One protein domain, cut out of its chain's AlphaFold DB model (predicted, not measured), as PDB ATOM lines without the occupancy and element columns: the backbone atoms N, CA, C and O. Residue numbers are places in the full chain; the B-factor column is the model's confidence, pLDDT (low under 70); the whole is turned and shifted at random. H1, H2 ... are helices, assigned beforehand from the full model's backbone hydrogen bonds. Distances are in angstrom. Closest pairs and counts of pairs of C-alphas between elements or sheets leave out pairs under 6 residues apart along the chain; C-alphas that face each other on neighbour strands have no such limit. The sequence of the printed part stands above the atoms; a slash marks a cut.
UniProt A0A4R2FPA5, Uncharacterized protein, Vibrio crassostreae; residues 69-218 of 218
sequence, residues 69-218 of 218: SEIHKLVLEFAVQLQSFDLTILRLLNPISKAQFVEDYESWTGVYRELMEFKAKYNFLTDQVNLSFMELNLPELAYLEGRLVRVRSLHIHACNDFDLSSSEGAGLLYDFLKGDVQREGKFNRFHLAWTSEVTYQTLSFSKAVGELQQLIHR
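Overview. This is residues 69 to 218 of the 218 residues of an uncharacterized protein of Vibrio crassostreae (UniProt A0A4R2FPA5). A long helical hairpin, H1 and H2, runs along the length of an elongated body, and a third long helix, H3, crosses H2 at a slant. The short helices H4 and H5 pack near the last residues of H3, while H6 packs on H1 and on the first residues of H3. The printed part has 150 residues with six named helices, H1 to H6 in order, and no named strand; the class is all helix, the packing part aligned and part crossed. It is compact, with a radius of gyration of the C-alphas of 17.1 A, and spans 56 by 30 by 23 A.

Arrangement. H1, residues 69 to 93, and H2, residues 98 to 125, form a hairpin at a shallow tilt of 19 degrees, with closest C-alphas Thr 88 and Asp 104, 5.6 A apart. H3, residues 139 to 161, is the hub, touching four helices; its residues 145 to 152 touch H2 at a steep tilt of 47 degrees, closest C-alphas Leu 148 and Tyr 112, 6.2 A. H4, residues 169 to 178, touches residues 98 to 106 of H2, closest C-alphas Ala 170 and Val 102, 5.4 A. H5, residues 189 to 197, touches H3, closest C-alphas Phe 190 and Ala 158, 7.0 A. H6, residues 206 to 216, touches residues 72 to 83 of H1, closest C-alphas Val 209 and Ala 79, 5.3 A. H1 and H3 are apart. Every O i to N i+4 pair is within hydrogen-bond range in H3, H4, H5 and H6; H1 has 18 of 21 and H2 21 of 24.

Along the chain. H1 begins at C-alpha 69 (16.740, -10.510, 3.653), measures 36.9 A and has a kink of 26 degrees near residue 87. H2 measures 41.0 A and H3 33.1 A. H6 ends at C-alpha 216 (9.637, -4.507, 6.905).

Size, cuts and confidence. The C-alphas farthest apart, Ser 69 and Gly 185, are 57.5 A apart. The printed part has no cut; the link from H2 to H3 is long. pLDDT is under 70 at residues 179 to 204 and 217 to 218.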
ATOM      1  N   SER A  69      16.885  -9.590   2.521       82.50
ATOM      2  CA  SER A  69      16.740 -10.510   3.653       82.50
ATOM      3  C   SER A  69      17.578 -10.082   4.858       82.50
ATOM      4  O   SER A  69      17.125 -10.247   5.988       82.50
ATOM      5  N   GLU A  70      18.788  -9.573   4.639       86.19
ATOM      6  CA  GLU A  70      19.659  -9.087   5.715       86.19
ATOM      7  C   GLU A  70      19.133  -7.779   6.318       86.19
ATOM      8  O   GLU A  70      19.112  -7.639   7.537       86.19
ATOM      9  N   ILE A  71      18.599  -6.867   5.496       86.00
ATOM     10  CA  ILE A  71      17.905  -5.659   5.970       86.00
ATOM     11  C   ILE A  71      16.716  -6.048   6.850       86.00
ATOM     12  O   ILE A  71      16.553  -5.505   7.936       86.00
ATOM     13  N   HIS A  72      15.908  -7.017   6.418       83.12
ATOM     14  CA  HIS A  72      14.754  -7.479   7.185       83.12
ATOM     15  C   HIS A  72      15.151  -8.013   8.573       83.12
ATOM     16  O   HIS A  72      14.526  -7.652   9.569       83.12
ATOM     17  N   LYS A  73      16.216  -8.826   8.658       87.69
ATOM     18  CA  LYS A  73      16.758  -9.302   9.943       87.69
ATOM     19  C   LYS A  73      17.273  -8.150  10.799       87.69
ATOM     20  O   LYS A  73      16.886  -8.053  11.956       87.69
ATOM     21  N   LEU A  74      18.076  -7.260  10.215       89.06
ATOM     22  CA  LEU A  74      18.642  -6.099  10.901       89.06
ATOM     23  C   LEU A  74      17.545  -5.226  11.530       89.06
ATOM     24  O   LEU A  74      17.663  -4.809  12.679       89.06
ATOM     25  N   VAL A  75      16.468  -4.966  10.785       87.56
ATOM     26  CA  VAL A  75      15.331  -4.159  11.246       87.56
ATOM     27  C   VAL A  75      14.569  -4.863  12.371       87.56
ATOM     28  O   VAL A  75      14.238  -4.218  13.364       87.56
ATOM     29  N   LEU A  76      14.328  -6.174  12.259       85.69
ATOM     30  CA  LEU A  76      13.687  -6.957  13.321       85.69
ATOM     31  C   LEU A  76      14.525  -6.992  14.602       85.69
ATOM     32  O   LEU A  76      14.001  -6.725  15.681       85.69
ATOM     33  N   GLU A  77      15.814  -7.305  14.486       88.25
ATOM     34  CA  GLU A  77      16.739  -7.375  15.620       88.25
ATOM     35  C   GLU A  77      16.807  -6.032  16.347       88.25
ATOM     36  O   GLU A  77      16.657  -5.981  17.569       88.25
ATOM     37  N   PHE A  78      16.938  -4.935  15.598       88.12
ATOM     38  CA  PHE A  78      16.987  -3.601  16.180       88.12
ATOM     39  C   PHE A  78      15.655  -3.191  16.825       88.12
ATOM     40  O   PHE A  78      15.646  -2.631  17.920       88.12
ATOM     41  N   ALA A  79      14.513  -3.523  16.213       84.44
ATOM     42  CA  ALA A  79      13.202  -3.254  16.803       84.44
ATOM     43  C   ALA A  79      12.999  -3.997  18.138       84.44
ATOM     44  O   ALA A  79      12.504  -3.407  19.100       84.44
ATOM     45  N   VAL A  80      13.413  -5.266  18.222       83.19
ATOM     46  CA  VAL A  80      13.362  -6.056  19.466       83.19
ATOM     47  C   VAL A  80      14.289  -5.465  20.529       83.19
ATOM     48  O   VAL A  80      13.898  -5.346  21.691       83.19
ATOM     49  N   GLN A  81      15.495  -5.045  20.142       84.25
ATOM     50  CA  GLN A  81      16.413  -4.364  21.053       84.25
ATOM     51  C   GLN A  81      15.793  -3.077  21.608       84.25
ATOM     52  O   GLN A  81      15.767  -2.902  22.823       84.25
ATOM     53  N   LEU A  82      15.220  -2.218  20.760       82.62
ATOM     54  CA  LEU A  82      14.550  -0.987  21.197       82.62
ATOM     55  C   LEU A  82      13.419  -1.251  22.201       82.62
ATOM     56  O   LEU A  82      13.352  -0.574  23.223       82.62
ATOM     57  N   GLN A  83      12.591  -2.276  21.973       80.31
ATOM     58  CA  GLN A  83      11.544  -2.669  22.928       80.31
ATOM     59  C   GLN A  83      12.114  -3.060  24.299       80.31
ATOM     60  O   GLN A  83      11.523  -2.752  25.333       80.31
ATOM     61  N   SER A  84      13.276  -3.719  24.333       78.00
ATOM     62  CA  SER A  84      13.914  -4.109  25.596       78.00
ATOM     63  C   SER A  84      14.349  -2.906  26.446       78.00
ATOM     64  O   SER A  84      14.363  -2.992  27.675       78.00
ATOM     65  N   PHE A  85      14.619  -1.760  25.811       79.44
ATOM     66  CA  PHE A  85      15.027  -0.534  26.495       79.44
ATOM     67  C   PHE A  85      13.856   0.287  27.055       79.44
ATOM     68  O   PHE A  85      14.098   1.171  27.880       79.44
ATOM     69  N   ASP A  86      12.601   0.002  26.686       72.31
ATOM     70  CA  ASP A  86      11.440   0.704  27.258       72.31
ATOM     71  C   ASP A  86      11.391   0.533  28.790       72.31
ATOM     72  O   ASP A  86      11.122   1.486  29.525       72.31
ATOM     73  N   LEU A  87      11.732  -0.661  29.294       74.81
ATOM     74  CA  LEU A  87      11.821  -0.914  30.734       74.81
ATOM     75  C   LEU A  87      12.927  -0.073  31.385       74.81
ATOM     76  O   LEU A  87      12.708   0.506  32.447       74.81
ATOM     77  N   THR A  88      14.092   0.031  30.743       80.50
ATOM     78  CA  THR A  88      15.213   0.860  31.209       80.50
ATOM     79  C   THR A  88      14.796   2.325  31.336       80.50
ATOM     80  O   THR A  88      15.061   2.955  32.356       80.50
ATOM     81  N   ILE A  89      14.060   2.863  30.357       73.25
ATOM     82  CA  ILE A  89      13.534   4.236  30.414       73.25
ATOM     83  C   ILE A  89      12.535   4.412  31.562       73.25
ATOM     84  O   ILE A  89      12.589   5.411  32.285       73.25
ATOM     85  N   LEU A  90      11.635   3.446  31.771       73.00
ATOM     86  CA  LEU A  90      10.688   3.487  32.891       73.00
ATOM     87  C   LEU A  90      11.401   3.501  34.251       73.00
ATOM     88  O   LEU A  90      10.963   4.212  35.161       73.00
ATOM     89  N   ARG A  91      12.504   2.756  34.388       78.31
ATOM     90  CA  ARG A  91      13.329   2.750  35.606       78.31
ATOM     91  C   ARG A  91      14.137   4.036  35.778       78.31
ATOM     92  O   ARG A  91      14.224   4.530  36.899       78.31
ATOM     93  N   LEU A  92      14.619   4.649  34.693       76.69
ATOM     94  CA  LEU A  92      15.250   5.979  34.727       76.69
ATOM     95  C   LEU A  92      14.300   7.083  35.194       76.69
ATOM     96  O   LEU A  92      14.725   8.014  35.875       76.69
ATOM     97  N   LEU A  93      13.016   6.976  34.844       73.50
ATOM     98  CA  LEU A  93      11.971   7.896  35.294       73.50
ATOM     99  C   LEU A  93      11.665   7.772  36.787       73.50
ATOM    100  O   LEU A  93      11.286   8.756  37.417       73.50
ATOM    101  N   ASN A  94      11.809   6.570  37.344       77.31
ATOM    102  CA  ASN A  94      11.456   6.266  38.728       77.31
ATOM    103  C   ASN A  94      12.557   5.430  39.403       77.31
ATOM    104  O   ASN A  94      12.316   4.275  39.764       77.31
ATOM    105  N   PRO A  95      13.770   5.983  39.584       81.69
ATOM    106  CA  PRO A  95      14.883   5.209  40.108       81.69
ATOM    107  C   PRO A  95      14.678   4.906  41.596       81.69
ATOM    108  O   PRO A  95      14.401   5.813  42.393       81.69
ATOM    109  N   ILE A  96      14.857   3.634  41.968       85.50
ATOM    110  CA  ILE A  96      14.754   3.157  43.357       85.50
ATOM    111  C   ILE A  96      16.015   3.539  44.139       85.50
ATOM    112  O   ILE A  96      15.950   3.867  45.321       85.50
ATOM    113  N   SER A  97      17.174   3.518  43.476       90.31
ATOM    114  CA  SER A  97      18.464   3.868  44.070       90.31
ATOM    115  C   SER A  97      19.389   4.545  43.060       90.31
ATOM    116  O   SER A  97      19.216   4.411  41.847       90.31
ATOM    117  N   LYS A  98      20.419   5.228  43.572       88.94
ATOM    118  CA  LYS A  98      21.472   5.841  42.751       88.94
ATOM    119  C   LYS A  98      22.226   4.812  41.906       88.94
ATOM    120  O   LYS A  98      22.490   5.071  40.742       88.94
ATOM    121  N   ALA A  99      22.537   3.642  42.471       90.88
ATOM    122  CA  ALA A  99      23.256   2.582  41.760       90.88
ATOM    123  C   ALA A  99      22.460   2.066  40.550       90.88
ATOM    124  O   ALA A  99      22.998   2.004  39.450       90.88
ATOM    125  N   GLN A 100      21.164   1.797  40.741       90.31
ATOM    126  CA  GLN A 100      20.274   1.388  39.652       90.31
ATOM    127  C   GLN A 100      20.172   2.466  38.567       90.31
ATOM    128  O   GLN A 100      20.232   2.152  37.385       90.31
ATOM    129  N   PHE A 101      20.053   3.740  38.958       88.25
ATOM    130  CA  PHE A 101      20.000   4.834  37.991       88.25
ATOM    131  C   PHE A 101      21.257   4.902  37.122       88.25
ATOM    132  O   PHE A 101      21.147   5.115  35.920       88.25
ATOM    133  N   VAL A 102      22.443   4.735  37.716       88.69
ATOM    134  CA  VAL A 102      23.713   4.756  36.975       88.69
ATOM    135  C   VAL A 102      23.761   3.612  35.961       88.69
ATOM    136  O   VAL A 102      24.039   3.866  34.793       88.69
ATOM    137  N   GLU A 103      23.411   2.393  36.374       89.75
ATOM    138  CA  GLU A 103      23.357   1.225  35.484       89.75
ATOM    139  C   GLU A 103      22.363   1.428  34.328       89.75
ATOM    140  O   GLU A 103      22.691   1.223  33.156       89.75
ATOM    141  N   ASP A 104      21.150   1.888  34.641       87.06
ATOM    142  CA  ASP A 104      20.121   2.149  33.638       87.06
ATOM    143  C   ASP A 104      20.524   3.292  32.694       87.06
ATOM    144  O   ASP A 104      20.236   3.242  31.497       87.06
ATOM    145  N   TYR A 105      21.223   4.307  33.203       84.69
ATOM    146  CA  TYR A 105      21.710   5.427  32.406       84.69
ATOM    147  C   TYR A 105      22.794   4.968  31.433       84.69
ATOM    148  O   TYR A 105      22.721   5.289  30.249       84.69
ATOM    149  N   GLU A 106      23.764   4.181  31.895       85.31
ATOM    150  CA  GLU A 106      24.803   3.607  31.039       85.31
ATOM    151  C   GLU A 106      24.191   2.727  29.943       85.31
ATOM    152  O   GLU A 106      24.477   2.928  28.759       85.31
ATOM    153  N   SER A 107      23.271   1.835  30.316       84.69
ATOM    154  CA  SER A 107      22.523   0.989  29.378       84.69
ATOM    155  C   SER A 107      21.768   1.819  28.334       84.69
ATOM    156  O   SER A 107      21.889   1.586  27.129       84.69
ATOM    157  N   TRP A 108      21.066   2.866  28.774       80.69
ATOM    158  CA  TRP A 108      20.337   3.773  27.892       80.69
ATOM    159  C   TRP A 108      21.261   4.590  26.977       80.69
ATOM    160  O   TRP A 108      20.973   4.745  25.792       80.69
ATOM    161  N   THR A 109      22.412   5.068  27.459       78.44
ATOM    162  CA  THR A 109      23.401   5.731  26.587       78.44
ATOM    163  C   THR A 109      24.005   4.777  25.554       78.44
ATOM    164  O   THR A 109      24.360   5.214  24.456       78.44
ATOM    165  N   GLY A 110      24.048   3.475  25.853       81.00
ATOM    166  CA  GLY A 110      24.409   2.419  24.907       81.00
ATOM    167  C   GLY A 110      23.491   2.360  23.683       81.00
ATOM    168  O   GLY A 110      23.972   2.085  22.586       81.00
ATOM    169  N   VAL A 111      22.213   2.737  23.824       82.69
ATOM    170  CA  VAL A 111      21.235   2.782  22.718       82.69
ATOM    171  C   VAL A 111      21.708   3.683  21.580       82.69
ATOM    172  O   VAL A 111      21.495   3.363  20.415       82.69
ATOM    173  N   TYR A 112      22.400   4.786  21.887       83.50
ATOM    174  CA  TYR A 112      22.956   5.661  20.852       83.50
ATOM    175  C   TYR A 112      23.974   4.938  19.969       83.50
ATOM    176  O   TYR A 112      23.971   5.116  18.754       83.50
ATOM    177  N   ARG A 113      24.835   4.103  20.559       87.00
ATOM    178  CA  ARG A 113      25.802   3.315  19.790       87.00
ATOM    179  C   ARG A 113      25.079   2.325  18.881       87.00
ATOM    180  O   ARG A 113      25.352   2.318  17.686       87.00
ATOM    181  N   GLU A 114      24.128   1.569  19.426       88.50
ATOM    182  CA  GLU A 114      23.345   0.591  18.658       88.50
ATOM    183  C   GLU A 114      22.572   1.263  17.506       88.50
ATOM    184  O   GLU A 114      22.553   0.760  16.384       88.50
ATOM    185  N   LEU A 115      22.014   2.457  17.737       88.19
ATOM    186  CA  LEU A 115      21.342   3.265  16.715       88.19
ATOM    187  C   LEU A 115      22.296   3.674  15.577       88.19
ATOM    188  O   LEU A 115      21.944   3.571  14.400       88.19
ATOM    189  N   MET A 116      23.509   4.121  15.911       88.75
ATOM    190  CA  MET A 116      24.515   4.497  14.912       88.75
ATOM    191  C   MET A 116      25.038   3.282  14.138       88.75
ATOM    192  O   MET A 116      25.253   3.372  12.927       88.75
ATOM    193  N   GLU A 117      25.199   2.136  14.800       90.50
ATOM    194  CA  GLU A 117      25.560   0.875  14.149       90.50
ATOM    195  C   GLU A 117      24.467   0.391  13.196       90.50
ATOM    196  O   GLU A 117      24.772  -0.012  12.071       90.50
ATOM    197  N   PHE A 118      23.200   0.468  13.611       90.12
ATOM    198  CA  PHE A 118      22.058   0.165  12.756       90.12
ATOM    199  C   PHE A 118      22.070   1.041  11.499       90.12
ATOM    200  O   PHE A 118      22.035   0.512  10.390       90.12
ATOM    201  N   LYS A 119      22.209   2.366  11.654       89.06
ATOM    202  CA  LYS A 119      22.280   3.324  10.535       89.06
ATOM    203  C   LYS A 119      23.403   2.983   9.558       89.06
ATOM    204  O   LYS A 119      23.187   2.955   8.348       89.06
ATOM    205  N   ALA A 120      24.595   2.690  10.077       88.38
ATOM    206  CA  ALA A 120      25.751   2.332   9.262       88.38
ATOM    207  C   ALA A 120      25.528   1.022   8.486       88.38
ATOM    208  O   ALA A 120      25.774   0.973   7.280       88.38
ATOM    209  N   LYS A 121      25.014  -0.022   9.153       89.50
ATOM    210  CA  LYS A 121      24.698  -1.317   8.528       89.50
ATOM    211  C   LYS A 121      23.590  -1.183   7.482       89.50
ATOM    212  O   LYS A 121      23.707  -1.746   6.398       89.50
ATOM    213  N   TYR A 122      22.549  -0.407   7.774       87.75
ATOM    214  CA  TYR A 122      21.439  -0.163   6.857       87.75
ATOM    215  C   TYR A 122      21.902   0.554   5.582       87.75
ATOM    216  O   TYR A 122      21.618   0.093   4.475       87.75
ATOM    217  N   ASN A 123      22.683   1.628   5.726       86.50
ATOM    218  CA  ASN A 123      23.281   2.365   4.608       86.50
ATOM    219  C   ASN A 123      24.184   1.462   3.750       86.50
ATOM    220  O   ASN A 123      24.093   1.473   2.524       86.50
ATOM    221  N   PHE A 124      24.995   0.609   4.383       86.94
ATOM    222  CA  PHE A 124      25.833  -0.360   3.675       86.94
ATOM    223  C   PHE A 124      25.015  -1.378   2.862       86.94
ATOM    224  O   PHE A 124      25.338  -1.644   1.708       86.94
ATOM    225  N   LEU A 125      23.946  -1.940   3.431       84.50
ATOM    226  CA  LEU A 125      23.129  -2.960   2.758       84.50
ATOM    227  C   LEU A 125      22.256  -2.398   1.627       84.50
ATOM    228  O   LEU A 125      21.908  -3.130   0.696       84.50
ATOM    229  N   THR A 126      21.898  -1.117   1.709       81.88
ATOM    230  CA  THR A 126      21.079  -0.412   0.710       81.88
ATOM    231  C   THR A 126      21.903   0.305  -0.362       81.88
ATOM    232  O   THR A 126      21.318   0.928  -1.245       81.88
ATOM    233  N   ASP A 127      23.239   0.206  -0.312       79.44
ATOM    234  CA  ASP A 127      24.175   0.966  -1.154       79.44
ATOM    235  C   ASP A 127      23.941   2.501  -1.074       79.44
ATOM    236  O   ASP A 127      24.243   3.247  -2.010       79.44
ATOM    237  N   GLN A 128      23.399   2.996   0.047       78.31
ATOM    238  CA  GLN A 128      23.157   4.420   0.299       78.31
ATOM    239  C   GLN A 128      24.318   5.029   1.092       78.31
ATOM    240  O   GLN A 128      24.766   4.488   2.099       78.31
ATOM    241  N   VAL A 129      24.824   6.184   0.652       77.12
ATOM    242  CA  VAL A 129      25.989   6.822   1.285       77.12
ATOM    243  C   VAL A 129      25.530   7.862   2.300       77.12
ATOM    244  O   VAL A 129      25.043   8.922   1.922       77.12
ATOM    245  N   ASN A 130      25.744   7.570   3.588       75.56
ATOM    246  CA  ASN A 130      25.588   8.508   4.708       75.56
ATOM    247  C   ASN A 130      24.227   9.212   4.811       75.56
ATOM    248  O   ASN A 130      24.156  10.321   5.341       75.56
ATOM    249  N   LEU A 131      23.145   8.567   4.373       80.69
ATOM    250  CA  LEU A 131      21.819   9.135   4.575       80.69
ATOM    251  C   LEU A 131      21.484   9.190   6.070       80.69
ATOM    252  O   LEU A 131      21.753   8.266   6.850       80.69
ATOM    253  N   SER A 132      20.922  10.323   6.471       86.62
ATOM    254  CA  SER A 132      20.300  10.542   7.770       86.62
ATOM    255  C   SER A 132      19.010   9.729   7.894       86.62
ATOM    256  O   SER A 132      18.366   9.417   6.897       86.62
ATOM    257  N   PHE A 133      18.565   9.429   9.119       86.94
ATOM    258  CA  PHE A 133      17.274   8.757   9.319       86.94
ATOM    259  C   PHE A 133      16.101   9.533   8.703       86.94
ATOM    260  O   PHE A 133      15.141   8.929   8.237       86.94
ATOM    261  N   MET A 134      16.207  10.863   8.624       87.56
ATOM    262  CA  MET A 134      15.213  11.691   7.950       87.56
ATOM    263  C   MET A 134      15.149  11.385   6.445       87.56
ATOM    264  O   MET A 134      14.066  11.199   5.898       87.56
ATOM    265  N   GLU A 135      16.303  11.266   5.785       84.00
ATOM    266  CA  GLU A 135      16.401  10.908   4.360       84.00
ATOM    267  C   GLU A 135      15.985   9.455   4.089       84.00
ATOM    268  O   GLU A 135      15.527   9.131   2.994       84.00
ATOM    269  N   LEU A 136      16.071   8.592   5.103       79.94
ATOM    270  CA  LEU A 136      15.567   7.218   5.073       79.94
ATOM    271  C   LEU A 136      14.047   7.114   5.299       79.94
ATOM    272  O   LEU A 136      13.511   6.007   5.307       79.94
ATOM    273  N   ASN A 137      13.335   8.239   5.455       83.12
ATOM    274  CA  ASN A 137      11.920   8.297   5.848       83.12
ATOM    275  C   ASN A 137      11.628   7.610   7.197       83.12
ATOM    276  O   ASN A 137      10.590   6.967   7.356       83.12
ATOM    277  N   LEU A 138      12.540   7.767   8.158       85.50
ATOM    278  CA  LEU A 138      12.441   7.274   9.534       85.50
ATOM    279  C   LEU A 138      12.491   8.458  10.528       85.50
ATOM    280  O   LEU A 138      13.494   8.644  11.228       85.50
ATOM    281  N   PRO A 139      11.473   9.341  10.536       86.44
ATOM    282  CA  PRO A 139      11.525  10.597  11.279       86.44
ATOM    283  C   PRO A 139      11.567  10.417  12.803       86.44
ATOM    284  O   PRO A 139      12.231  11.210  13.472       86.44
ATOM    285  N   GLU A 140      10.938   9.388  13.374       84.06
ATOM    286  CA  GLU A 140      11.001   9.148  14.824       84.06
ATOM    287  C   GLU A 140      12.395   8.649  15.243       84.06
ATOM    288  O   GLU A 140      12.919   9.067  16.277       84.06
ATOM    289  N   LEU A 141      13.070   7.843  14.413       85.56
ATOM    290  CA  LEU A 141      14.478   7.483  14.644       85.56
ATOM    291  C   LEU A 141      15.424   8.684  14.500       85.56
ATOM    292  O   LEU A 141      16.360   8.823  15.289       85.56
ATOM    293  N   ALA A 142      15.163   9.585  13.547       86.50
ATOM    294  CA  ALA A 142      15.908  10.839  13.414       86.50
ATOM    295  C   ALA A 142      15.735  11.734  14.652       86.50
ATOM    296  O   ALA A 142      16.694  12.331  15.149       86.50
ATOM    297  N   TYR A 143      14.512  11.795  15.179       85.06
ATOM    298  CA  TYR A 143      14.218  12.502  16.416       85.06
ATOM    299  C   TYR A 143      14.979  11.888  17.602       85.06
ATOM    300  O   TYR A 143      15.642  12.618  18.340       85.06
ATOM    301  N   LEU A 144      14.970  10.559  17.754       81.44
ATOM    302  CA  LEU A 144      15.729   9.859  18.799       81.44
ATOM    303  C   LEU A 144      17.243  10.116  18.705       81.44
ATOM    304  O   LEU A 144      17.865  10.403  19.729       81.44
ATOM    305  N   GLU A 145      17.823  10.089  17.498       85.69
ATOM    306  CA  GLU A 145      19.235  10.427  17.253       85.69
ATOM    307  C   GLU A 145      19.567  11.819  17.815       85.69
ATOM    308  O   GLU A 145      20.454  11.961  18.661       85.69
ATOM    309  N   GLY A 146      18.805  12.845  17.418       83.44
ATOM    310  CA  GLY A 146      19.031  14.220  17.872       83.44
ATOM    311  C   GLY A 146      18.903  14.388  19.390       83.44
ATOM    312  O   GLY A 146      19.653  15.146  20.012       83.44
ATOM    313  N   ARG A 147      17.983  13.649  20.015       78.94
ATOM    314  CA  ARG A 147      17.767  13.684  21.467       78.94
ATOM    315  C   ARG A 147      18.924  13.051  22.230       78.94
ATOM    316  O   ARG A 147      19.412  13.655  23.184       78.94
ATOM    317  N   LEU A 148      19.399  11.889  21.791       80.44
ATOM    318  CA  LEU A 148      20.543  11.209  22.401       80.44
ATOM    319  C   LEU A 148      21.818  12.061  22.309       80.44
ATOM    320  O   LEU A 148      22.541  12.198  23.298       80.44
ATOM    321  N   VAL A 149      22.053  12.720  21.168       83.44
ATOM    322  CA  VAL A 149      23.175  13.661  20.989       83.44
ATOM    323  C   VAL A 149      23.089  14.832  21.970       83.44
ATOM    324  O   VAL A 149      24.088  15.200  22.600       83.44
ATOM    325  N   ARG A 150      21.895  15.409  22.141       80.19
ATOM    326  CA  ARG A 150      21.677  16.519  23.076       80.19
ATOM    327  C   ARG A 150      21.927  16.097  24.520       80.19
ATOM    328  O   ARG A 150      22.643  16.792  25.235       80.19
ATOM    329  N   VAL A 151      21.405  14.942  24.931       77.38
ATOM    330  CA  VAL A 151      21.604  14.419  26.290       77.38
ATOM    331  C   VAL A 151      23.076  14.140  26.572       77.38
ATOM    332  O   VAL A 151      23.591  14.545  27.613       77.38
ATOM    333  N   ARG A 152      23.789  13.534  25.619       79.94
ATOM    334  CA  ARG A 152      25.237  13.327  25.727       79.94
ATOM    335  C   ARG A 152      25.992  14.648  25.895       79.94
ATOM    336  O   ARG A 152      26.903  14.726  26.714       79.94
ATOM    337  N   SER A 153      25.605  15.683  25.152       82.44
ATOM    338  CA  SER A 153      26.223  17.011  25.254       82.44
ATOM    339  C   SER A 153      25.989  17.632  26.633       82.44
ATOM    340  O   SER A 153      26.932  18.111  27.259       82.44
ATOM    341  N   LEU A 154      24.756  17.556  27.149       77.81
ATOM    342  CA  LEU A 154      24.420  18.014  28.501       77.81
ATOM    343  C   LEU A 154      25.238  17.283  29.571       77.81
ATOM    344  O   LEU A 154      25.776  17.936  30.461       77.81
ATOM    345  N   HIS A 155      25.375  15.960  29.460       80.50
ATOM    346  CA  HIS A 155      26.201  15.165  30.368       80.50
ATOM    347  C   HIS A 155      27.664  15.629  30.349       80.50
ATOM    348  O   HIS A 155      28.237  15.876  31.404       80.50
ATOM    349  N   ILE A 156      28.269  15.790  29.166       83.25
ATOM    350  CA  ILE A 156      29.673  16.224  29.039       83.25
ATOM    351  C   ILE A 156      29.878  17.605  29.671       83.25
ATOM    352  O   ILE A 156      30.827  17.803  30.428       83.25
ATOM    353  N   HIS A 157      28.978  18.551  29.398       82.12
ATOM    354  CA  HIS A 157      29.052  19.883  29.993       82.12
ATOM    355  C   HIS A 157      28.871  19.853  31.513       82.12
ATOM    356  O   HIS A 157      29.585  20.563  32.211       82.12
ATOM    357  N   ALA A 158      27.970  19.013  32.029       77.88
ATOM    358  CA  ALA A 158      27.792  18.845  33.466       77.88
ATOM    359  C   ALA A 158      29.042  18.247  34.131       77.88
ATOM    360  O   ALA A 158      29.428  18.703  35.196       77.88
ATOM    361  N   CYS A 159      29.716  17.276  33.512       83.38
ATOM    362  CA  CYS A 159      30.966  16.745  34.060       83.38
ATOM    363  C   CYS A 159      32.069  17.810  34.095       83.38
ATOM    364  O   CYS A 159      32.719  17.975  35.123       83.38
ATOM    365  N   ASN A 160      32.227  18.580  33.014       84.25
ATOM    366  CA  ASN A 160      33.241  19.634  32.929       84.25
ATOM    367  C   ASN A 160      33.001  20.772  33.932       84.25
ATOM    368  O   ASN A 160      33.941  21.253  34.546       84.25
ATOM    369  N   ASP A 161      31.753  21.204  34.117       80.44
ATOM    370  CA  ASP A 161      31.424  22.316  35.020       80.44
ATOM    371  C   ASP A 161      31.639  21.994  36.508       80.44
ATOM    372  O   ASP A 161      31.728  22.913  37.330       80.44
ATOM    373  N   PHE A 162      31.669  20.704  36.849       78.25
ATOM    374  CA  PHE A 162      31.849  20.188  38.206       78.25
ATOM    375  C   PHE A 162      33.205  19.494  38.402       78.25
ATOM    376  O   PHE A 162      33.405  18.875  39.445       78.25
ATOM    377  N   ASP A 163      34.109  19.582  37.417       83.88
ATOM    378  CA  ASP A 163      35.420  18.920  37.409       83.88
ATOM    379  C   ASP A 163      35.341  17.412  37.740       83.88
ATOM    380  O   ASP A 163      36.173  16.860  38.463       83.88
ATOM    381  N   LEU A 164      34.312  16.735  37.217       83.25
ATOM    382  CA  LEU A 164      34.069  15.306  37.421       83.25
ATOM    383  C   LEU A 164      34.527  14.472  36.227       83.25
ATOM    384  O   LEU A 164      34.469  14.894  35.068       83.25
ATOM    385  N   SER A 165      34.892  13.220  36.502       85.50
ATOM    386  CA  SER A 165      35.083  12.228  35.446       85.50
ATOM    387  C   SER A 165      33.749  11.881  34.765       85.50
ATOM    388  O   SER A 165      32.680  11.945  35.375       85.50
ATOM    389  N   SER A 166      33.782  11.454  33.495       79.00
ATOM    390  CA  SER A 166      32.556  11.069  32.770       79.00
ATOM    391  C   SER A 166      31.799   9.911  33.435       79.00
ATOM    392  O   SER A 166      30.575   9.860  33.363       79.00
ATOM    393  N   SER A 167      32.498   9.012  34.133       81.75
ATOM    394  CA  SER A 167      31.889   7.924  34.913       81.75
ATOM    395  C   SER A 167      31.072   8.415  36.111       81.75
ATOM    396  O   SER A 167      30.128   7.755  36.533       81.75
ATOM    397  N   GLU A 168      31.394   9.584  36.664       82.81
ATOM    398  CA  GLU A 168      30.693  10.144  37.826       82.81
ATOM    399  C   GLU A 168      29.489  11.011  37.427       82.81
ATOM    400  O   GLU A 168      28.609  11.279  38.251       82.81
ATOM    401  N   GLY A 169      29.401  11.398  36.150       82.75
ATOM    402  CA  GLY A 169      28.342  12.257  35.621       82.75
ATOM    403  C   GLY A 169      26.936  11.694  35.811       82.75
ATOM    404  O   GLY A 169      26.014  12.435  36.141       82.75
ATOM    405  N   ALA A 170      26.760  10.376  35.679       84.25
ATOM    406  CA  ALA A 170      25.466   9.728  35.906       84.25
ATOM    407  C   ALA A 170      24.985   9.898  37.358       84.25
ATOM    408  O   ALA A 170      23.810  10.170  37.609       84.25
ATOM    409  N   GLY A 171      25.907   9.817  38.320       85.56
ATOM    410  CA  GLY A 171      25.603  10.046  39.728       85.56
ATOM    411  C   GLY A 171      25.191  11.490  40.010       85.56
ATOM    412  O   GLY A 171      24.261  11.714  40.782       85.56
ATOM    413  N   LEU A 172      25.837  12.457  39.355       79.81
ATOM    414  CA  LEU A 172      25.481  13.873  39.451       79.81
ATOM    415  C   LEU A 172      24.076  14.146  38.875       79.81
ATOM    416  O   LEU A 172      23.292  14.884  39.470       79.81
ATOM    417  N   LEU A 173      23.733  13.516  37.747       79.19
ATOM    418  CA  LEU A 173      22.406  13.619  37.128       79.19
ATOM    419  C   LEU A 173      21.299  13.056  38.029       79.19
ATOM    420  O   LEU A 173      20.231  13.663  38.132       79.19
ATOM    421  N   TYR A 174      21.560  11.940  38.717       82.75
ATOM    422  CA  TYR A 174      20.645  11.401  39.727       82.75
ATOM    423  C   TYR A 174      20.405  12.402  40.861       82.75
ATOM    424  O   TYR A 174      19.258  12.663  41.228       82.75
ATOM    425  N   ASP A 175      21.477  12.990  41.394       79.25
ATOM    426  CA  ASP A 175      21.368  13.937  42.500       79.25
ATOM    427  C   ASP A 175      20.587  15.201  42.057       79.25
ATOM    428  O   ASP A 175      19.769  15.730  42.814       79.25
ATOM    429  N   PHE A 176      20.757  15.660  40.806       76.12
ATOM    430  CA  PHE A 176      19.930  16.738  40.241       76.12
ATOM    431  C   PHE A 176      18.462  16.351  40.101       76.12
ATOM    432  O   PHE A 176      17.601  17.189  40.359       76.12
ATOM    433  N   LEU A 177      18.161  15.117  39.692       74.69
ATOM    434  CA  LEU A 177      16.789  14.610  39.580       74.69
ATOM    435  C   LEU A 177      16.071  14.581  40.930       74.69
ATOM    436  O   LEU A 177      14.885  14.893  40.990       74.69
ATOM    437  N   LYS A 178      16.775  14.230  42.010       76.38
ATOM    438  CA  LYS A 178      16.210  14.221  43.366       76.38
ATOM    439  C   LYS A 178      16.110  15.612  43.998       76.38
ATOM    440  O   LYS A 178      15.464  15.756  45.029       76.38
ATOM    441  N   GLY A 179      16.675  16.637  43.356       68.69
ATOM    442  CA  GLY A 179      16.710  18.001  43.889       68.69
ATOM    443  C   GLY A 179      17.711  18.174  45.035       68.69
ATOM    444  O   GLY A 179      17.690  19.200  45.710       68.69
ATOM    445  N   ASP A 180      18.600  17.199  45.234       59.38
ATOM    446  CA  ASP A 180      19.487  17.112  46.397       59.38
ATOM    447  C   ASP A 180      20.786  17.924  46.230       59.38
ATOM    448  O   ASP A 180      21.566  18.068  47.173       59.38
ATOM    449  N   VAL A 181      21.050  18.491  45.045       57.84
ATOM    450  CA  VAL A 181      22.295  19.234  44.785       57.84
ATOM    451  C   VAL A 181      22.095  20.738  44.917       57.84
ATOM    452  O   VAL A 181      21.791  21.437  43.952       57.84
ATOM    453  N   GLN A 182      22.408  21.257  46.103       55.44
ATOM    454  CA  GLN A 182      23.038  22.570  46.240       55.44
ATOM    455  C   GLN A 182      24.537  22.352  46.467       55.44
ATOM    456  O   GLN A 182      25.002  22.280  47.601       55.44
ATOM    457  N   ARG A 183      25.318  22.212  45.390       54.56
ATOM    458  CA  ARG A 183      26.785  22.269  45.483       54.56
ATOM    459  C   ARG A 183      27.236  23.687  45.142       54.56
ATOM    460  O   ARG A 183      26.942  24.191  44.063       54.56
ATOM    461  N   GLU A 184      27.898  24.335  46.100       52.97
ATOM    462  CA  GLU A 184      28.592  25.626  45.933       52.97
ATOM    463  C   GLU A 184      27.727  26.806  45.444       52.97
ATOM    464  O   GLU A 184      28.195  27.678  44.716       52.97
ATOM    465  N   GLY A 185      26.441  26.858  45.810       52.22
ATOM    466  CA  GLY A 185      25.572  28.000  45.484       52.22
ATOM    467  C   GLY A 185      25.219  28.158  43.996       52.22
ATOM    468  O   GLY A 185      24.488  29.082  43.637       52.22
ATOM    469  N   LYS A 186      25.667  27.250  43.122       54.12
ATOM    470  CA  LYS A 186      25.248  27.201  41.719       54.12
ATOM    471  C   LYS A 186      23.895  26.497  41.632       54.12
ATOM    472  O   LYS A 186      23.818  25.273  41.556       54.12
ATOM    473  N   PHE A 187      22.807  27.271  41.630       53.66
ATOM    474  CA  PHE A 187      21.515  26.763  41.165       53.66
ATOM    475  C   PHE A 187      21.676  26.382  39.697       53.66
ATOM    476  O   PHE A 187      21.949  27.222  38.836       53.66
ATOM    477  N   ASN A 188      21.639  25.083  39.433       54.91
ATOM    478  CA  ASN A 188      22.268  24.577  38.239       54.91
ATOM    479  C   ASN A 188      21.360  24.827  37.031       54.91
ATOM    480  O   ASN A 188      20.314  24.194  36.899       54.91
ATOM    481  N   ARG A 189      21.783  25.700  36.109       58.03
ATOM    482  CA  ARG A 189      21.226  25.827  34.744       58.03
ATOM    483  C   ARG A 189      20.938  24.462  34.088       58.03
ATOM    484  O   ARG A 189      20.012  24.325  33.295       58.03
ATOM    485  N   PHE A 190      21.693  23.441  34.491       60.81
ATOM    486  CA  PHE A 190      21.548  22.053  34.071       60.81
ATOM    487  C   PHE A 190      20.342  21.329  34.649       60.81
ATOM    488  O   PHE A 190      19.809  20.487  33.949       60.81
ATOM    489  N   HIS A 191      19.882  21.622  35.866       63.97
ATOM    490  CA  HIS A 191      18.677  20.978  36.399       63.97
ATOM    491  C   HIS A 191      17.462  21.346  35.541       63.97
ATOM    492  O   HIS A 191      16.701  20.472  35.142       63.97
ATOM    493  N   LEU A 192      17.329  22.625  35.178       64.31
ATOM    494  CA  LEU A 192      16.293  23.097  34.258       64.31
ATOM    495  C   LEU A 192      16.465  22.507  32.855       64.31
ATOM    496  O   LEU A 192      15.497  21.981  32.315       64.31
ATOM    497  N   ALA A 193      17.670  22.529  32.276       64.75
ATOM    498  CA  ALA A 193      17.914  21.924  30.962       64.75
ATOM    499  C   ALA A 193      17.622  20.411  30.962       64.75
ATOM    500  O   ALA A 193      16.979  19.893  30.062       64.75
ATOM    501  N   TRP A 194      18.013  19.698  32.014       66.38
ATOM    502  CA  TRP A 194      17.764  18.272  32.173       66.38
ATOM    503  C   TRP A 194      16.274  17.955  32.324       66.38
ATOM    504  O   TRP A 194      15.734  17.144  31.584       66.38
ATOM    505  N   THR A 195      15.581  18.628  33.240       64.44
ATOM    506  CA  THR A 195      14.173  18.330  33.550       64.44
ATOM    507  C   THR A 195      13.197  18.821  32.480       64.44
ATOM    508  O   THR A 195      12.219  18.132  32.192       64.44
ATOM    509  N   SER A 196      13.447  19.981  31.865       63.06
ATOM    510  CA  SER A 196      12.575  20.536  30.818       63.06
ATOM    511  C   SER A 196      12.869  19.958  29.437       63.06
ATOM    512  O   SER A 196      11.940  19.692  28.673       63.06
ATOM    513  N   GLU A 197      14.142  19.721  29.109       56.88
ATOM    514  CA  GLU A 197      14.506  19.235  27.783       56.88
ATOM    515  C   GLU A 197      14.515  17.720  27.723       56.88
ATOM    516  O   GLU A 197      14.212  17.205  26.659       56.88
ATOM    517  N   VAL A 198      14.790  16.990  28.809       59.12
ATOM    518  CA  VAL A 198      14.897  15.519  28.835       59.12
ATOM    519  C   VAL A 198      13.727  14.914  29.611       59.12
ATOM    520  O   VAL A 198      13.881  14.191  30.590       59.12
ATOM    521  N   THR A 199      12.504  15.181  29.163       58.22
ATOM    522  CA  THR A 199      11.356  14.388  29.607       58.22
ATOM    523  C   THR A 199      11.467  12.988  29.001       58.22
ATOM    524  O   THR A 199      11.271  12.783  27.804       58.22
ATOM    525  N   TYR A 200      11.806  11.997  29.823       55.25
ATOM    526  CA  TYR A 200      11.865  10.594  29.399       55.25
ATOM    527  C   TYR A 200      10.492  10.039  28.984       55.25
ATOM    528  O   TYR A 200      10.425   9.109  28.188       55.25
ATOM    529  N   GLN A 201       9.392  10.654  29.442       52.28
ATOM    530  CA  GLN A 201       8.037  10.365  28.947       52.28
ATOM    531  C   GLN A 201       7.899  10.585  27.430       52.28
ATOM    532  O   GLN A 201       7.073   9.945  26.788       52.28
ATOM    533  N   THR A 202       8.728  11.451  26.843       54.00
ATOM    534  CA  THR A 202       8.739  11.777  25.409       54.00
ATOM    535  C   THR A 202       9.745  10.941  24.607       54.00
ATOM    536  O   THR A 202       9.885  11.164  23.408       54.00
ATOM    537  N   LEU A 203      10.448   9.994  25.243       61.19
ATOM    538  CA  LEU A 203      11.461   9.113  24.639       61.19
ATOM    539  C   LEU A 203      10.978   7.655  24.510       61.19
ATOM    540  O   LEU A 203      11.783   6.733  24.544       61.19
ATOM    541  N   SER A 204       9.668   7.430  24.380       68.81
ATOM    542  CA  SER A 204       9.132   6.089  24.105       68.81
ATOM    543  C   SER A 204       9.651   5.556  22.767       68.81
ATOM    544  O   SER A 204       9.587   6.261  21.758       68.81
ATOM    545  N   PHE A 205      10.082   4.292  22.732       77.06
ATOM    546  CA  PHE A 205      10.512   3.654  21.488       77.06
ATOM    547  C   PHE A 205       9.348   3.131  20.639       77.06
ATOM    548  O   PHE A 205       9.557   2.781  19.481       77.06
ATOM    549  N   SER A 206       8.117   3.121  21.162       79.25
ATOM    550  CA  SER A 206       6.942   2.531  20.498       79.25
ATOM    551  C   SER A 206       6.723   3.026  19.064       79.25
ATOM    552  O   SER A 206       6.471   2.226  18.164       79.25
ATOM    553  N   LYS A 207       6.864   4.335  18.826       82.50
ATOM    554  CA  LYS A 207       6.700   4.926  17.494       82.50
ATOM    555  C   LYS A 207       7.840   4.564  16.549       82.50
ATOM    556  O   LYS A 207       7.573   4.148  15.429       82.50
ATOM    557  N   ALA A 208       9.087   4.646  17.014       80.81
ATOM    558  CA  ALA A 208      10.260   4.248  16.236       80.81
ATOM    559  C   ALA A 208      10.231   2.750  15.881       80.81
ATOM    560  O   ALA A 208      10.552   2.363  14.761       80.81
ATOM    561  N   VAL A 209       9.767   1.905  16.804       81.44
ATOM    562  CA  VAL A 209       9.507   0.481  16.556       81.44
ATOM    563  C   VAL A 209       8.411   0.305  15.504       81.44
ATOM    564  O   VAL A 209       8.570  -0.509  14.599       81.44
ATOM    565  N   GLY A 210       7.330   1.084  15.575       80.38
ATOM    566  CA  GLY A 210       6.281   1.091  14.553       80.38
ATOM    567  C   GLY A 210       6.800   1.481  13.163       80.38
ATOM    568  O   GLY A 210       6.444   0.839  12.178       80.38
ATOM    569  N   GLU A 211       7.681   2.480  13.069       84.19
ATOM    570  CA  GLU A 211       8.339   2.861  11.810       84.19
ATOM    571  C   GLU A 211       9.214   1.735  11.252       84.19
ATOM    572  O   GLU A 211       9.109   1.390  10.074       84.19
ATOM    573  N   LEU A 212      10.036   1.117  12.105       82.75
ATOM    574  CA  LEU A 212      10.860  -0.032  11.731       82.75
ATOM    575  C   LEU A 212       9.990  -1.190  11.224       82.75
ATOM    576  O   LEU A 212      10.276  -1.766  10.178       82.75
ATOM    577  N   GLN A 213       8.879  -1.484  11.901       80.56
ATOM    578  CA  GLN A 213       7.925  -2.506  11.466       80.56
ATOM    579  C   GLN A 213       7.271  -2.167  10.121       80.56
ATOM    580  O   GLN A 213       7.089  -3.051   9.291       80.56
ATOM    581  N   GLN A 214       6.954  -0.903   9.844       82.12
ATOM    582  CA  GLN A 214       6.445  -0.510   8.525       82.12
ATOM    583  C   GLN A 214       7.488  -0.694   7.423       82.12
ATOM    584  O   GLN A 214       7.134  -1.061   6.304       82.12
ATOM    585  N   LEU A 215       8.768  -0.475   7.732       78.44
ATOM    586  CA  LEU A 215       9.864  -0.643   6.782       78.44
ATOM    587  C   LEU A 215      10.060  -2.110   6.357       78.44
ATOM    588  O   LEU A 215      10.502  -2.368   5.243       78.44
ATOM    589  N   ILE A 216       9.666  -3.064   7.203       73.25
ATOM    590  CA  ILE A 216       9.637  -4.507   6.905       73.25
ATOM    591  C   ILE A 216       8.568  -4.858   5.857       73.25
ATOM    592  O   ILE A 216       8.740  -5.813   5.098       73.25
ATOM    593  N   HIS A 217       7.454  -4.122   5.838       68.81
ATOM    594  CA  HIS A 217       6.275  -4.417   5.019       68.81
ATOM    595  C   HIS A 217       6.229  -3.661   3.677       68.81
ATOM    596  O   HIS A 217       5.258  -3.823   2.934       68.81
ATOM    597  N   ARG A 218       7.243  -2.843   3.374       62.19
ATOM    598  CA  ARG A 218       7.425  -2.160   2.081       62.19
ATOM    599  C   ARG A 218       8.275  -2.994   1.128       62.19
ATOM    600  O   ARG A 218       7.967  -2.956  -0.083       62.19
TER     601      ARG A 218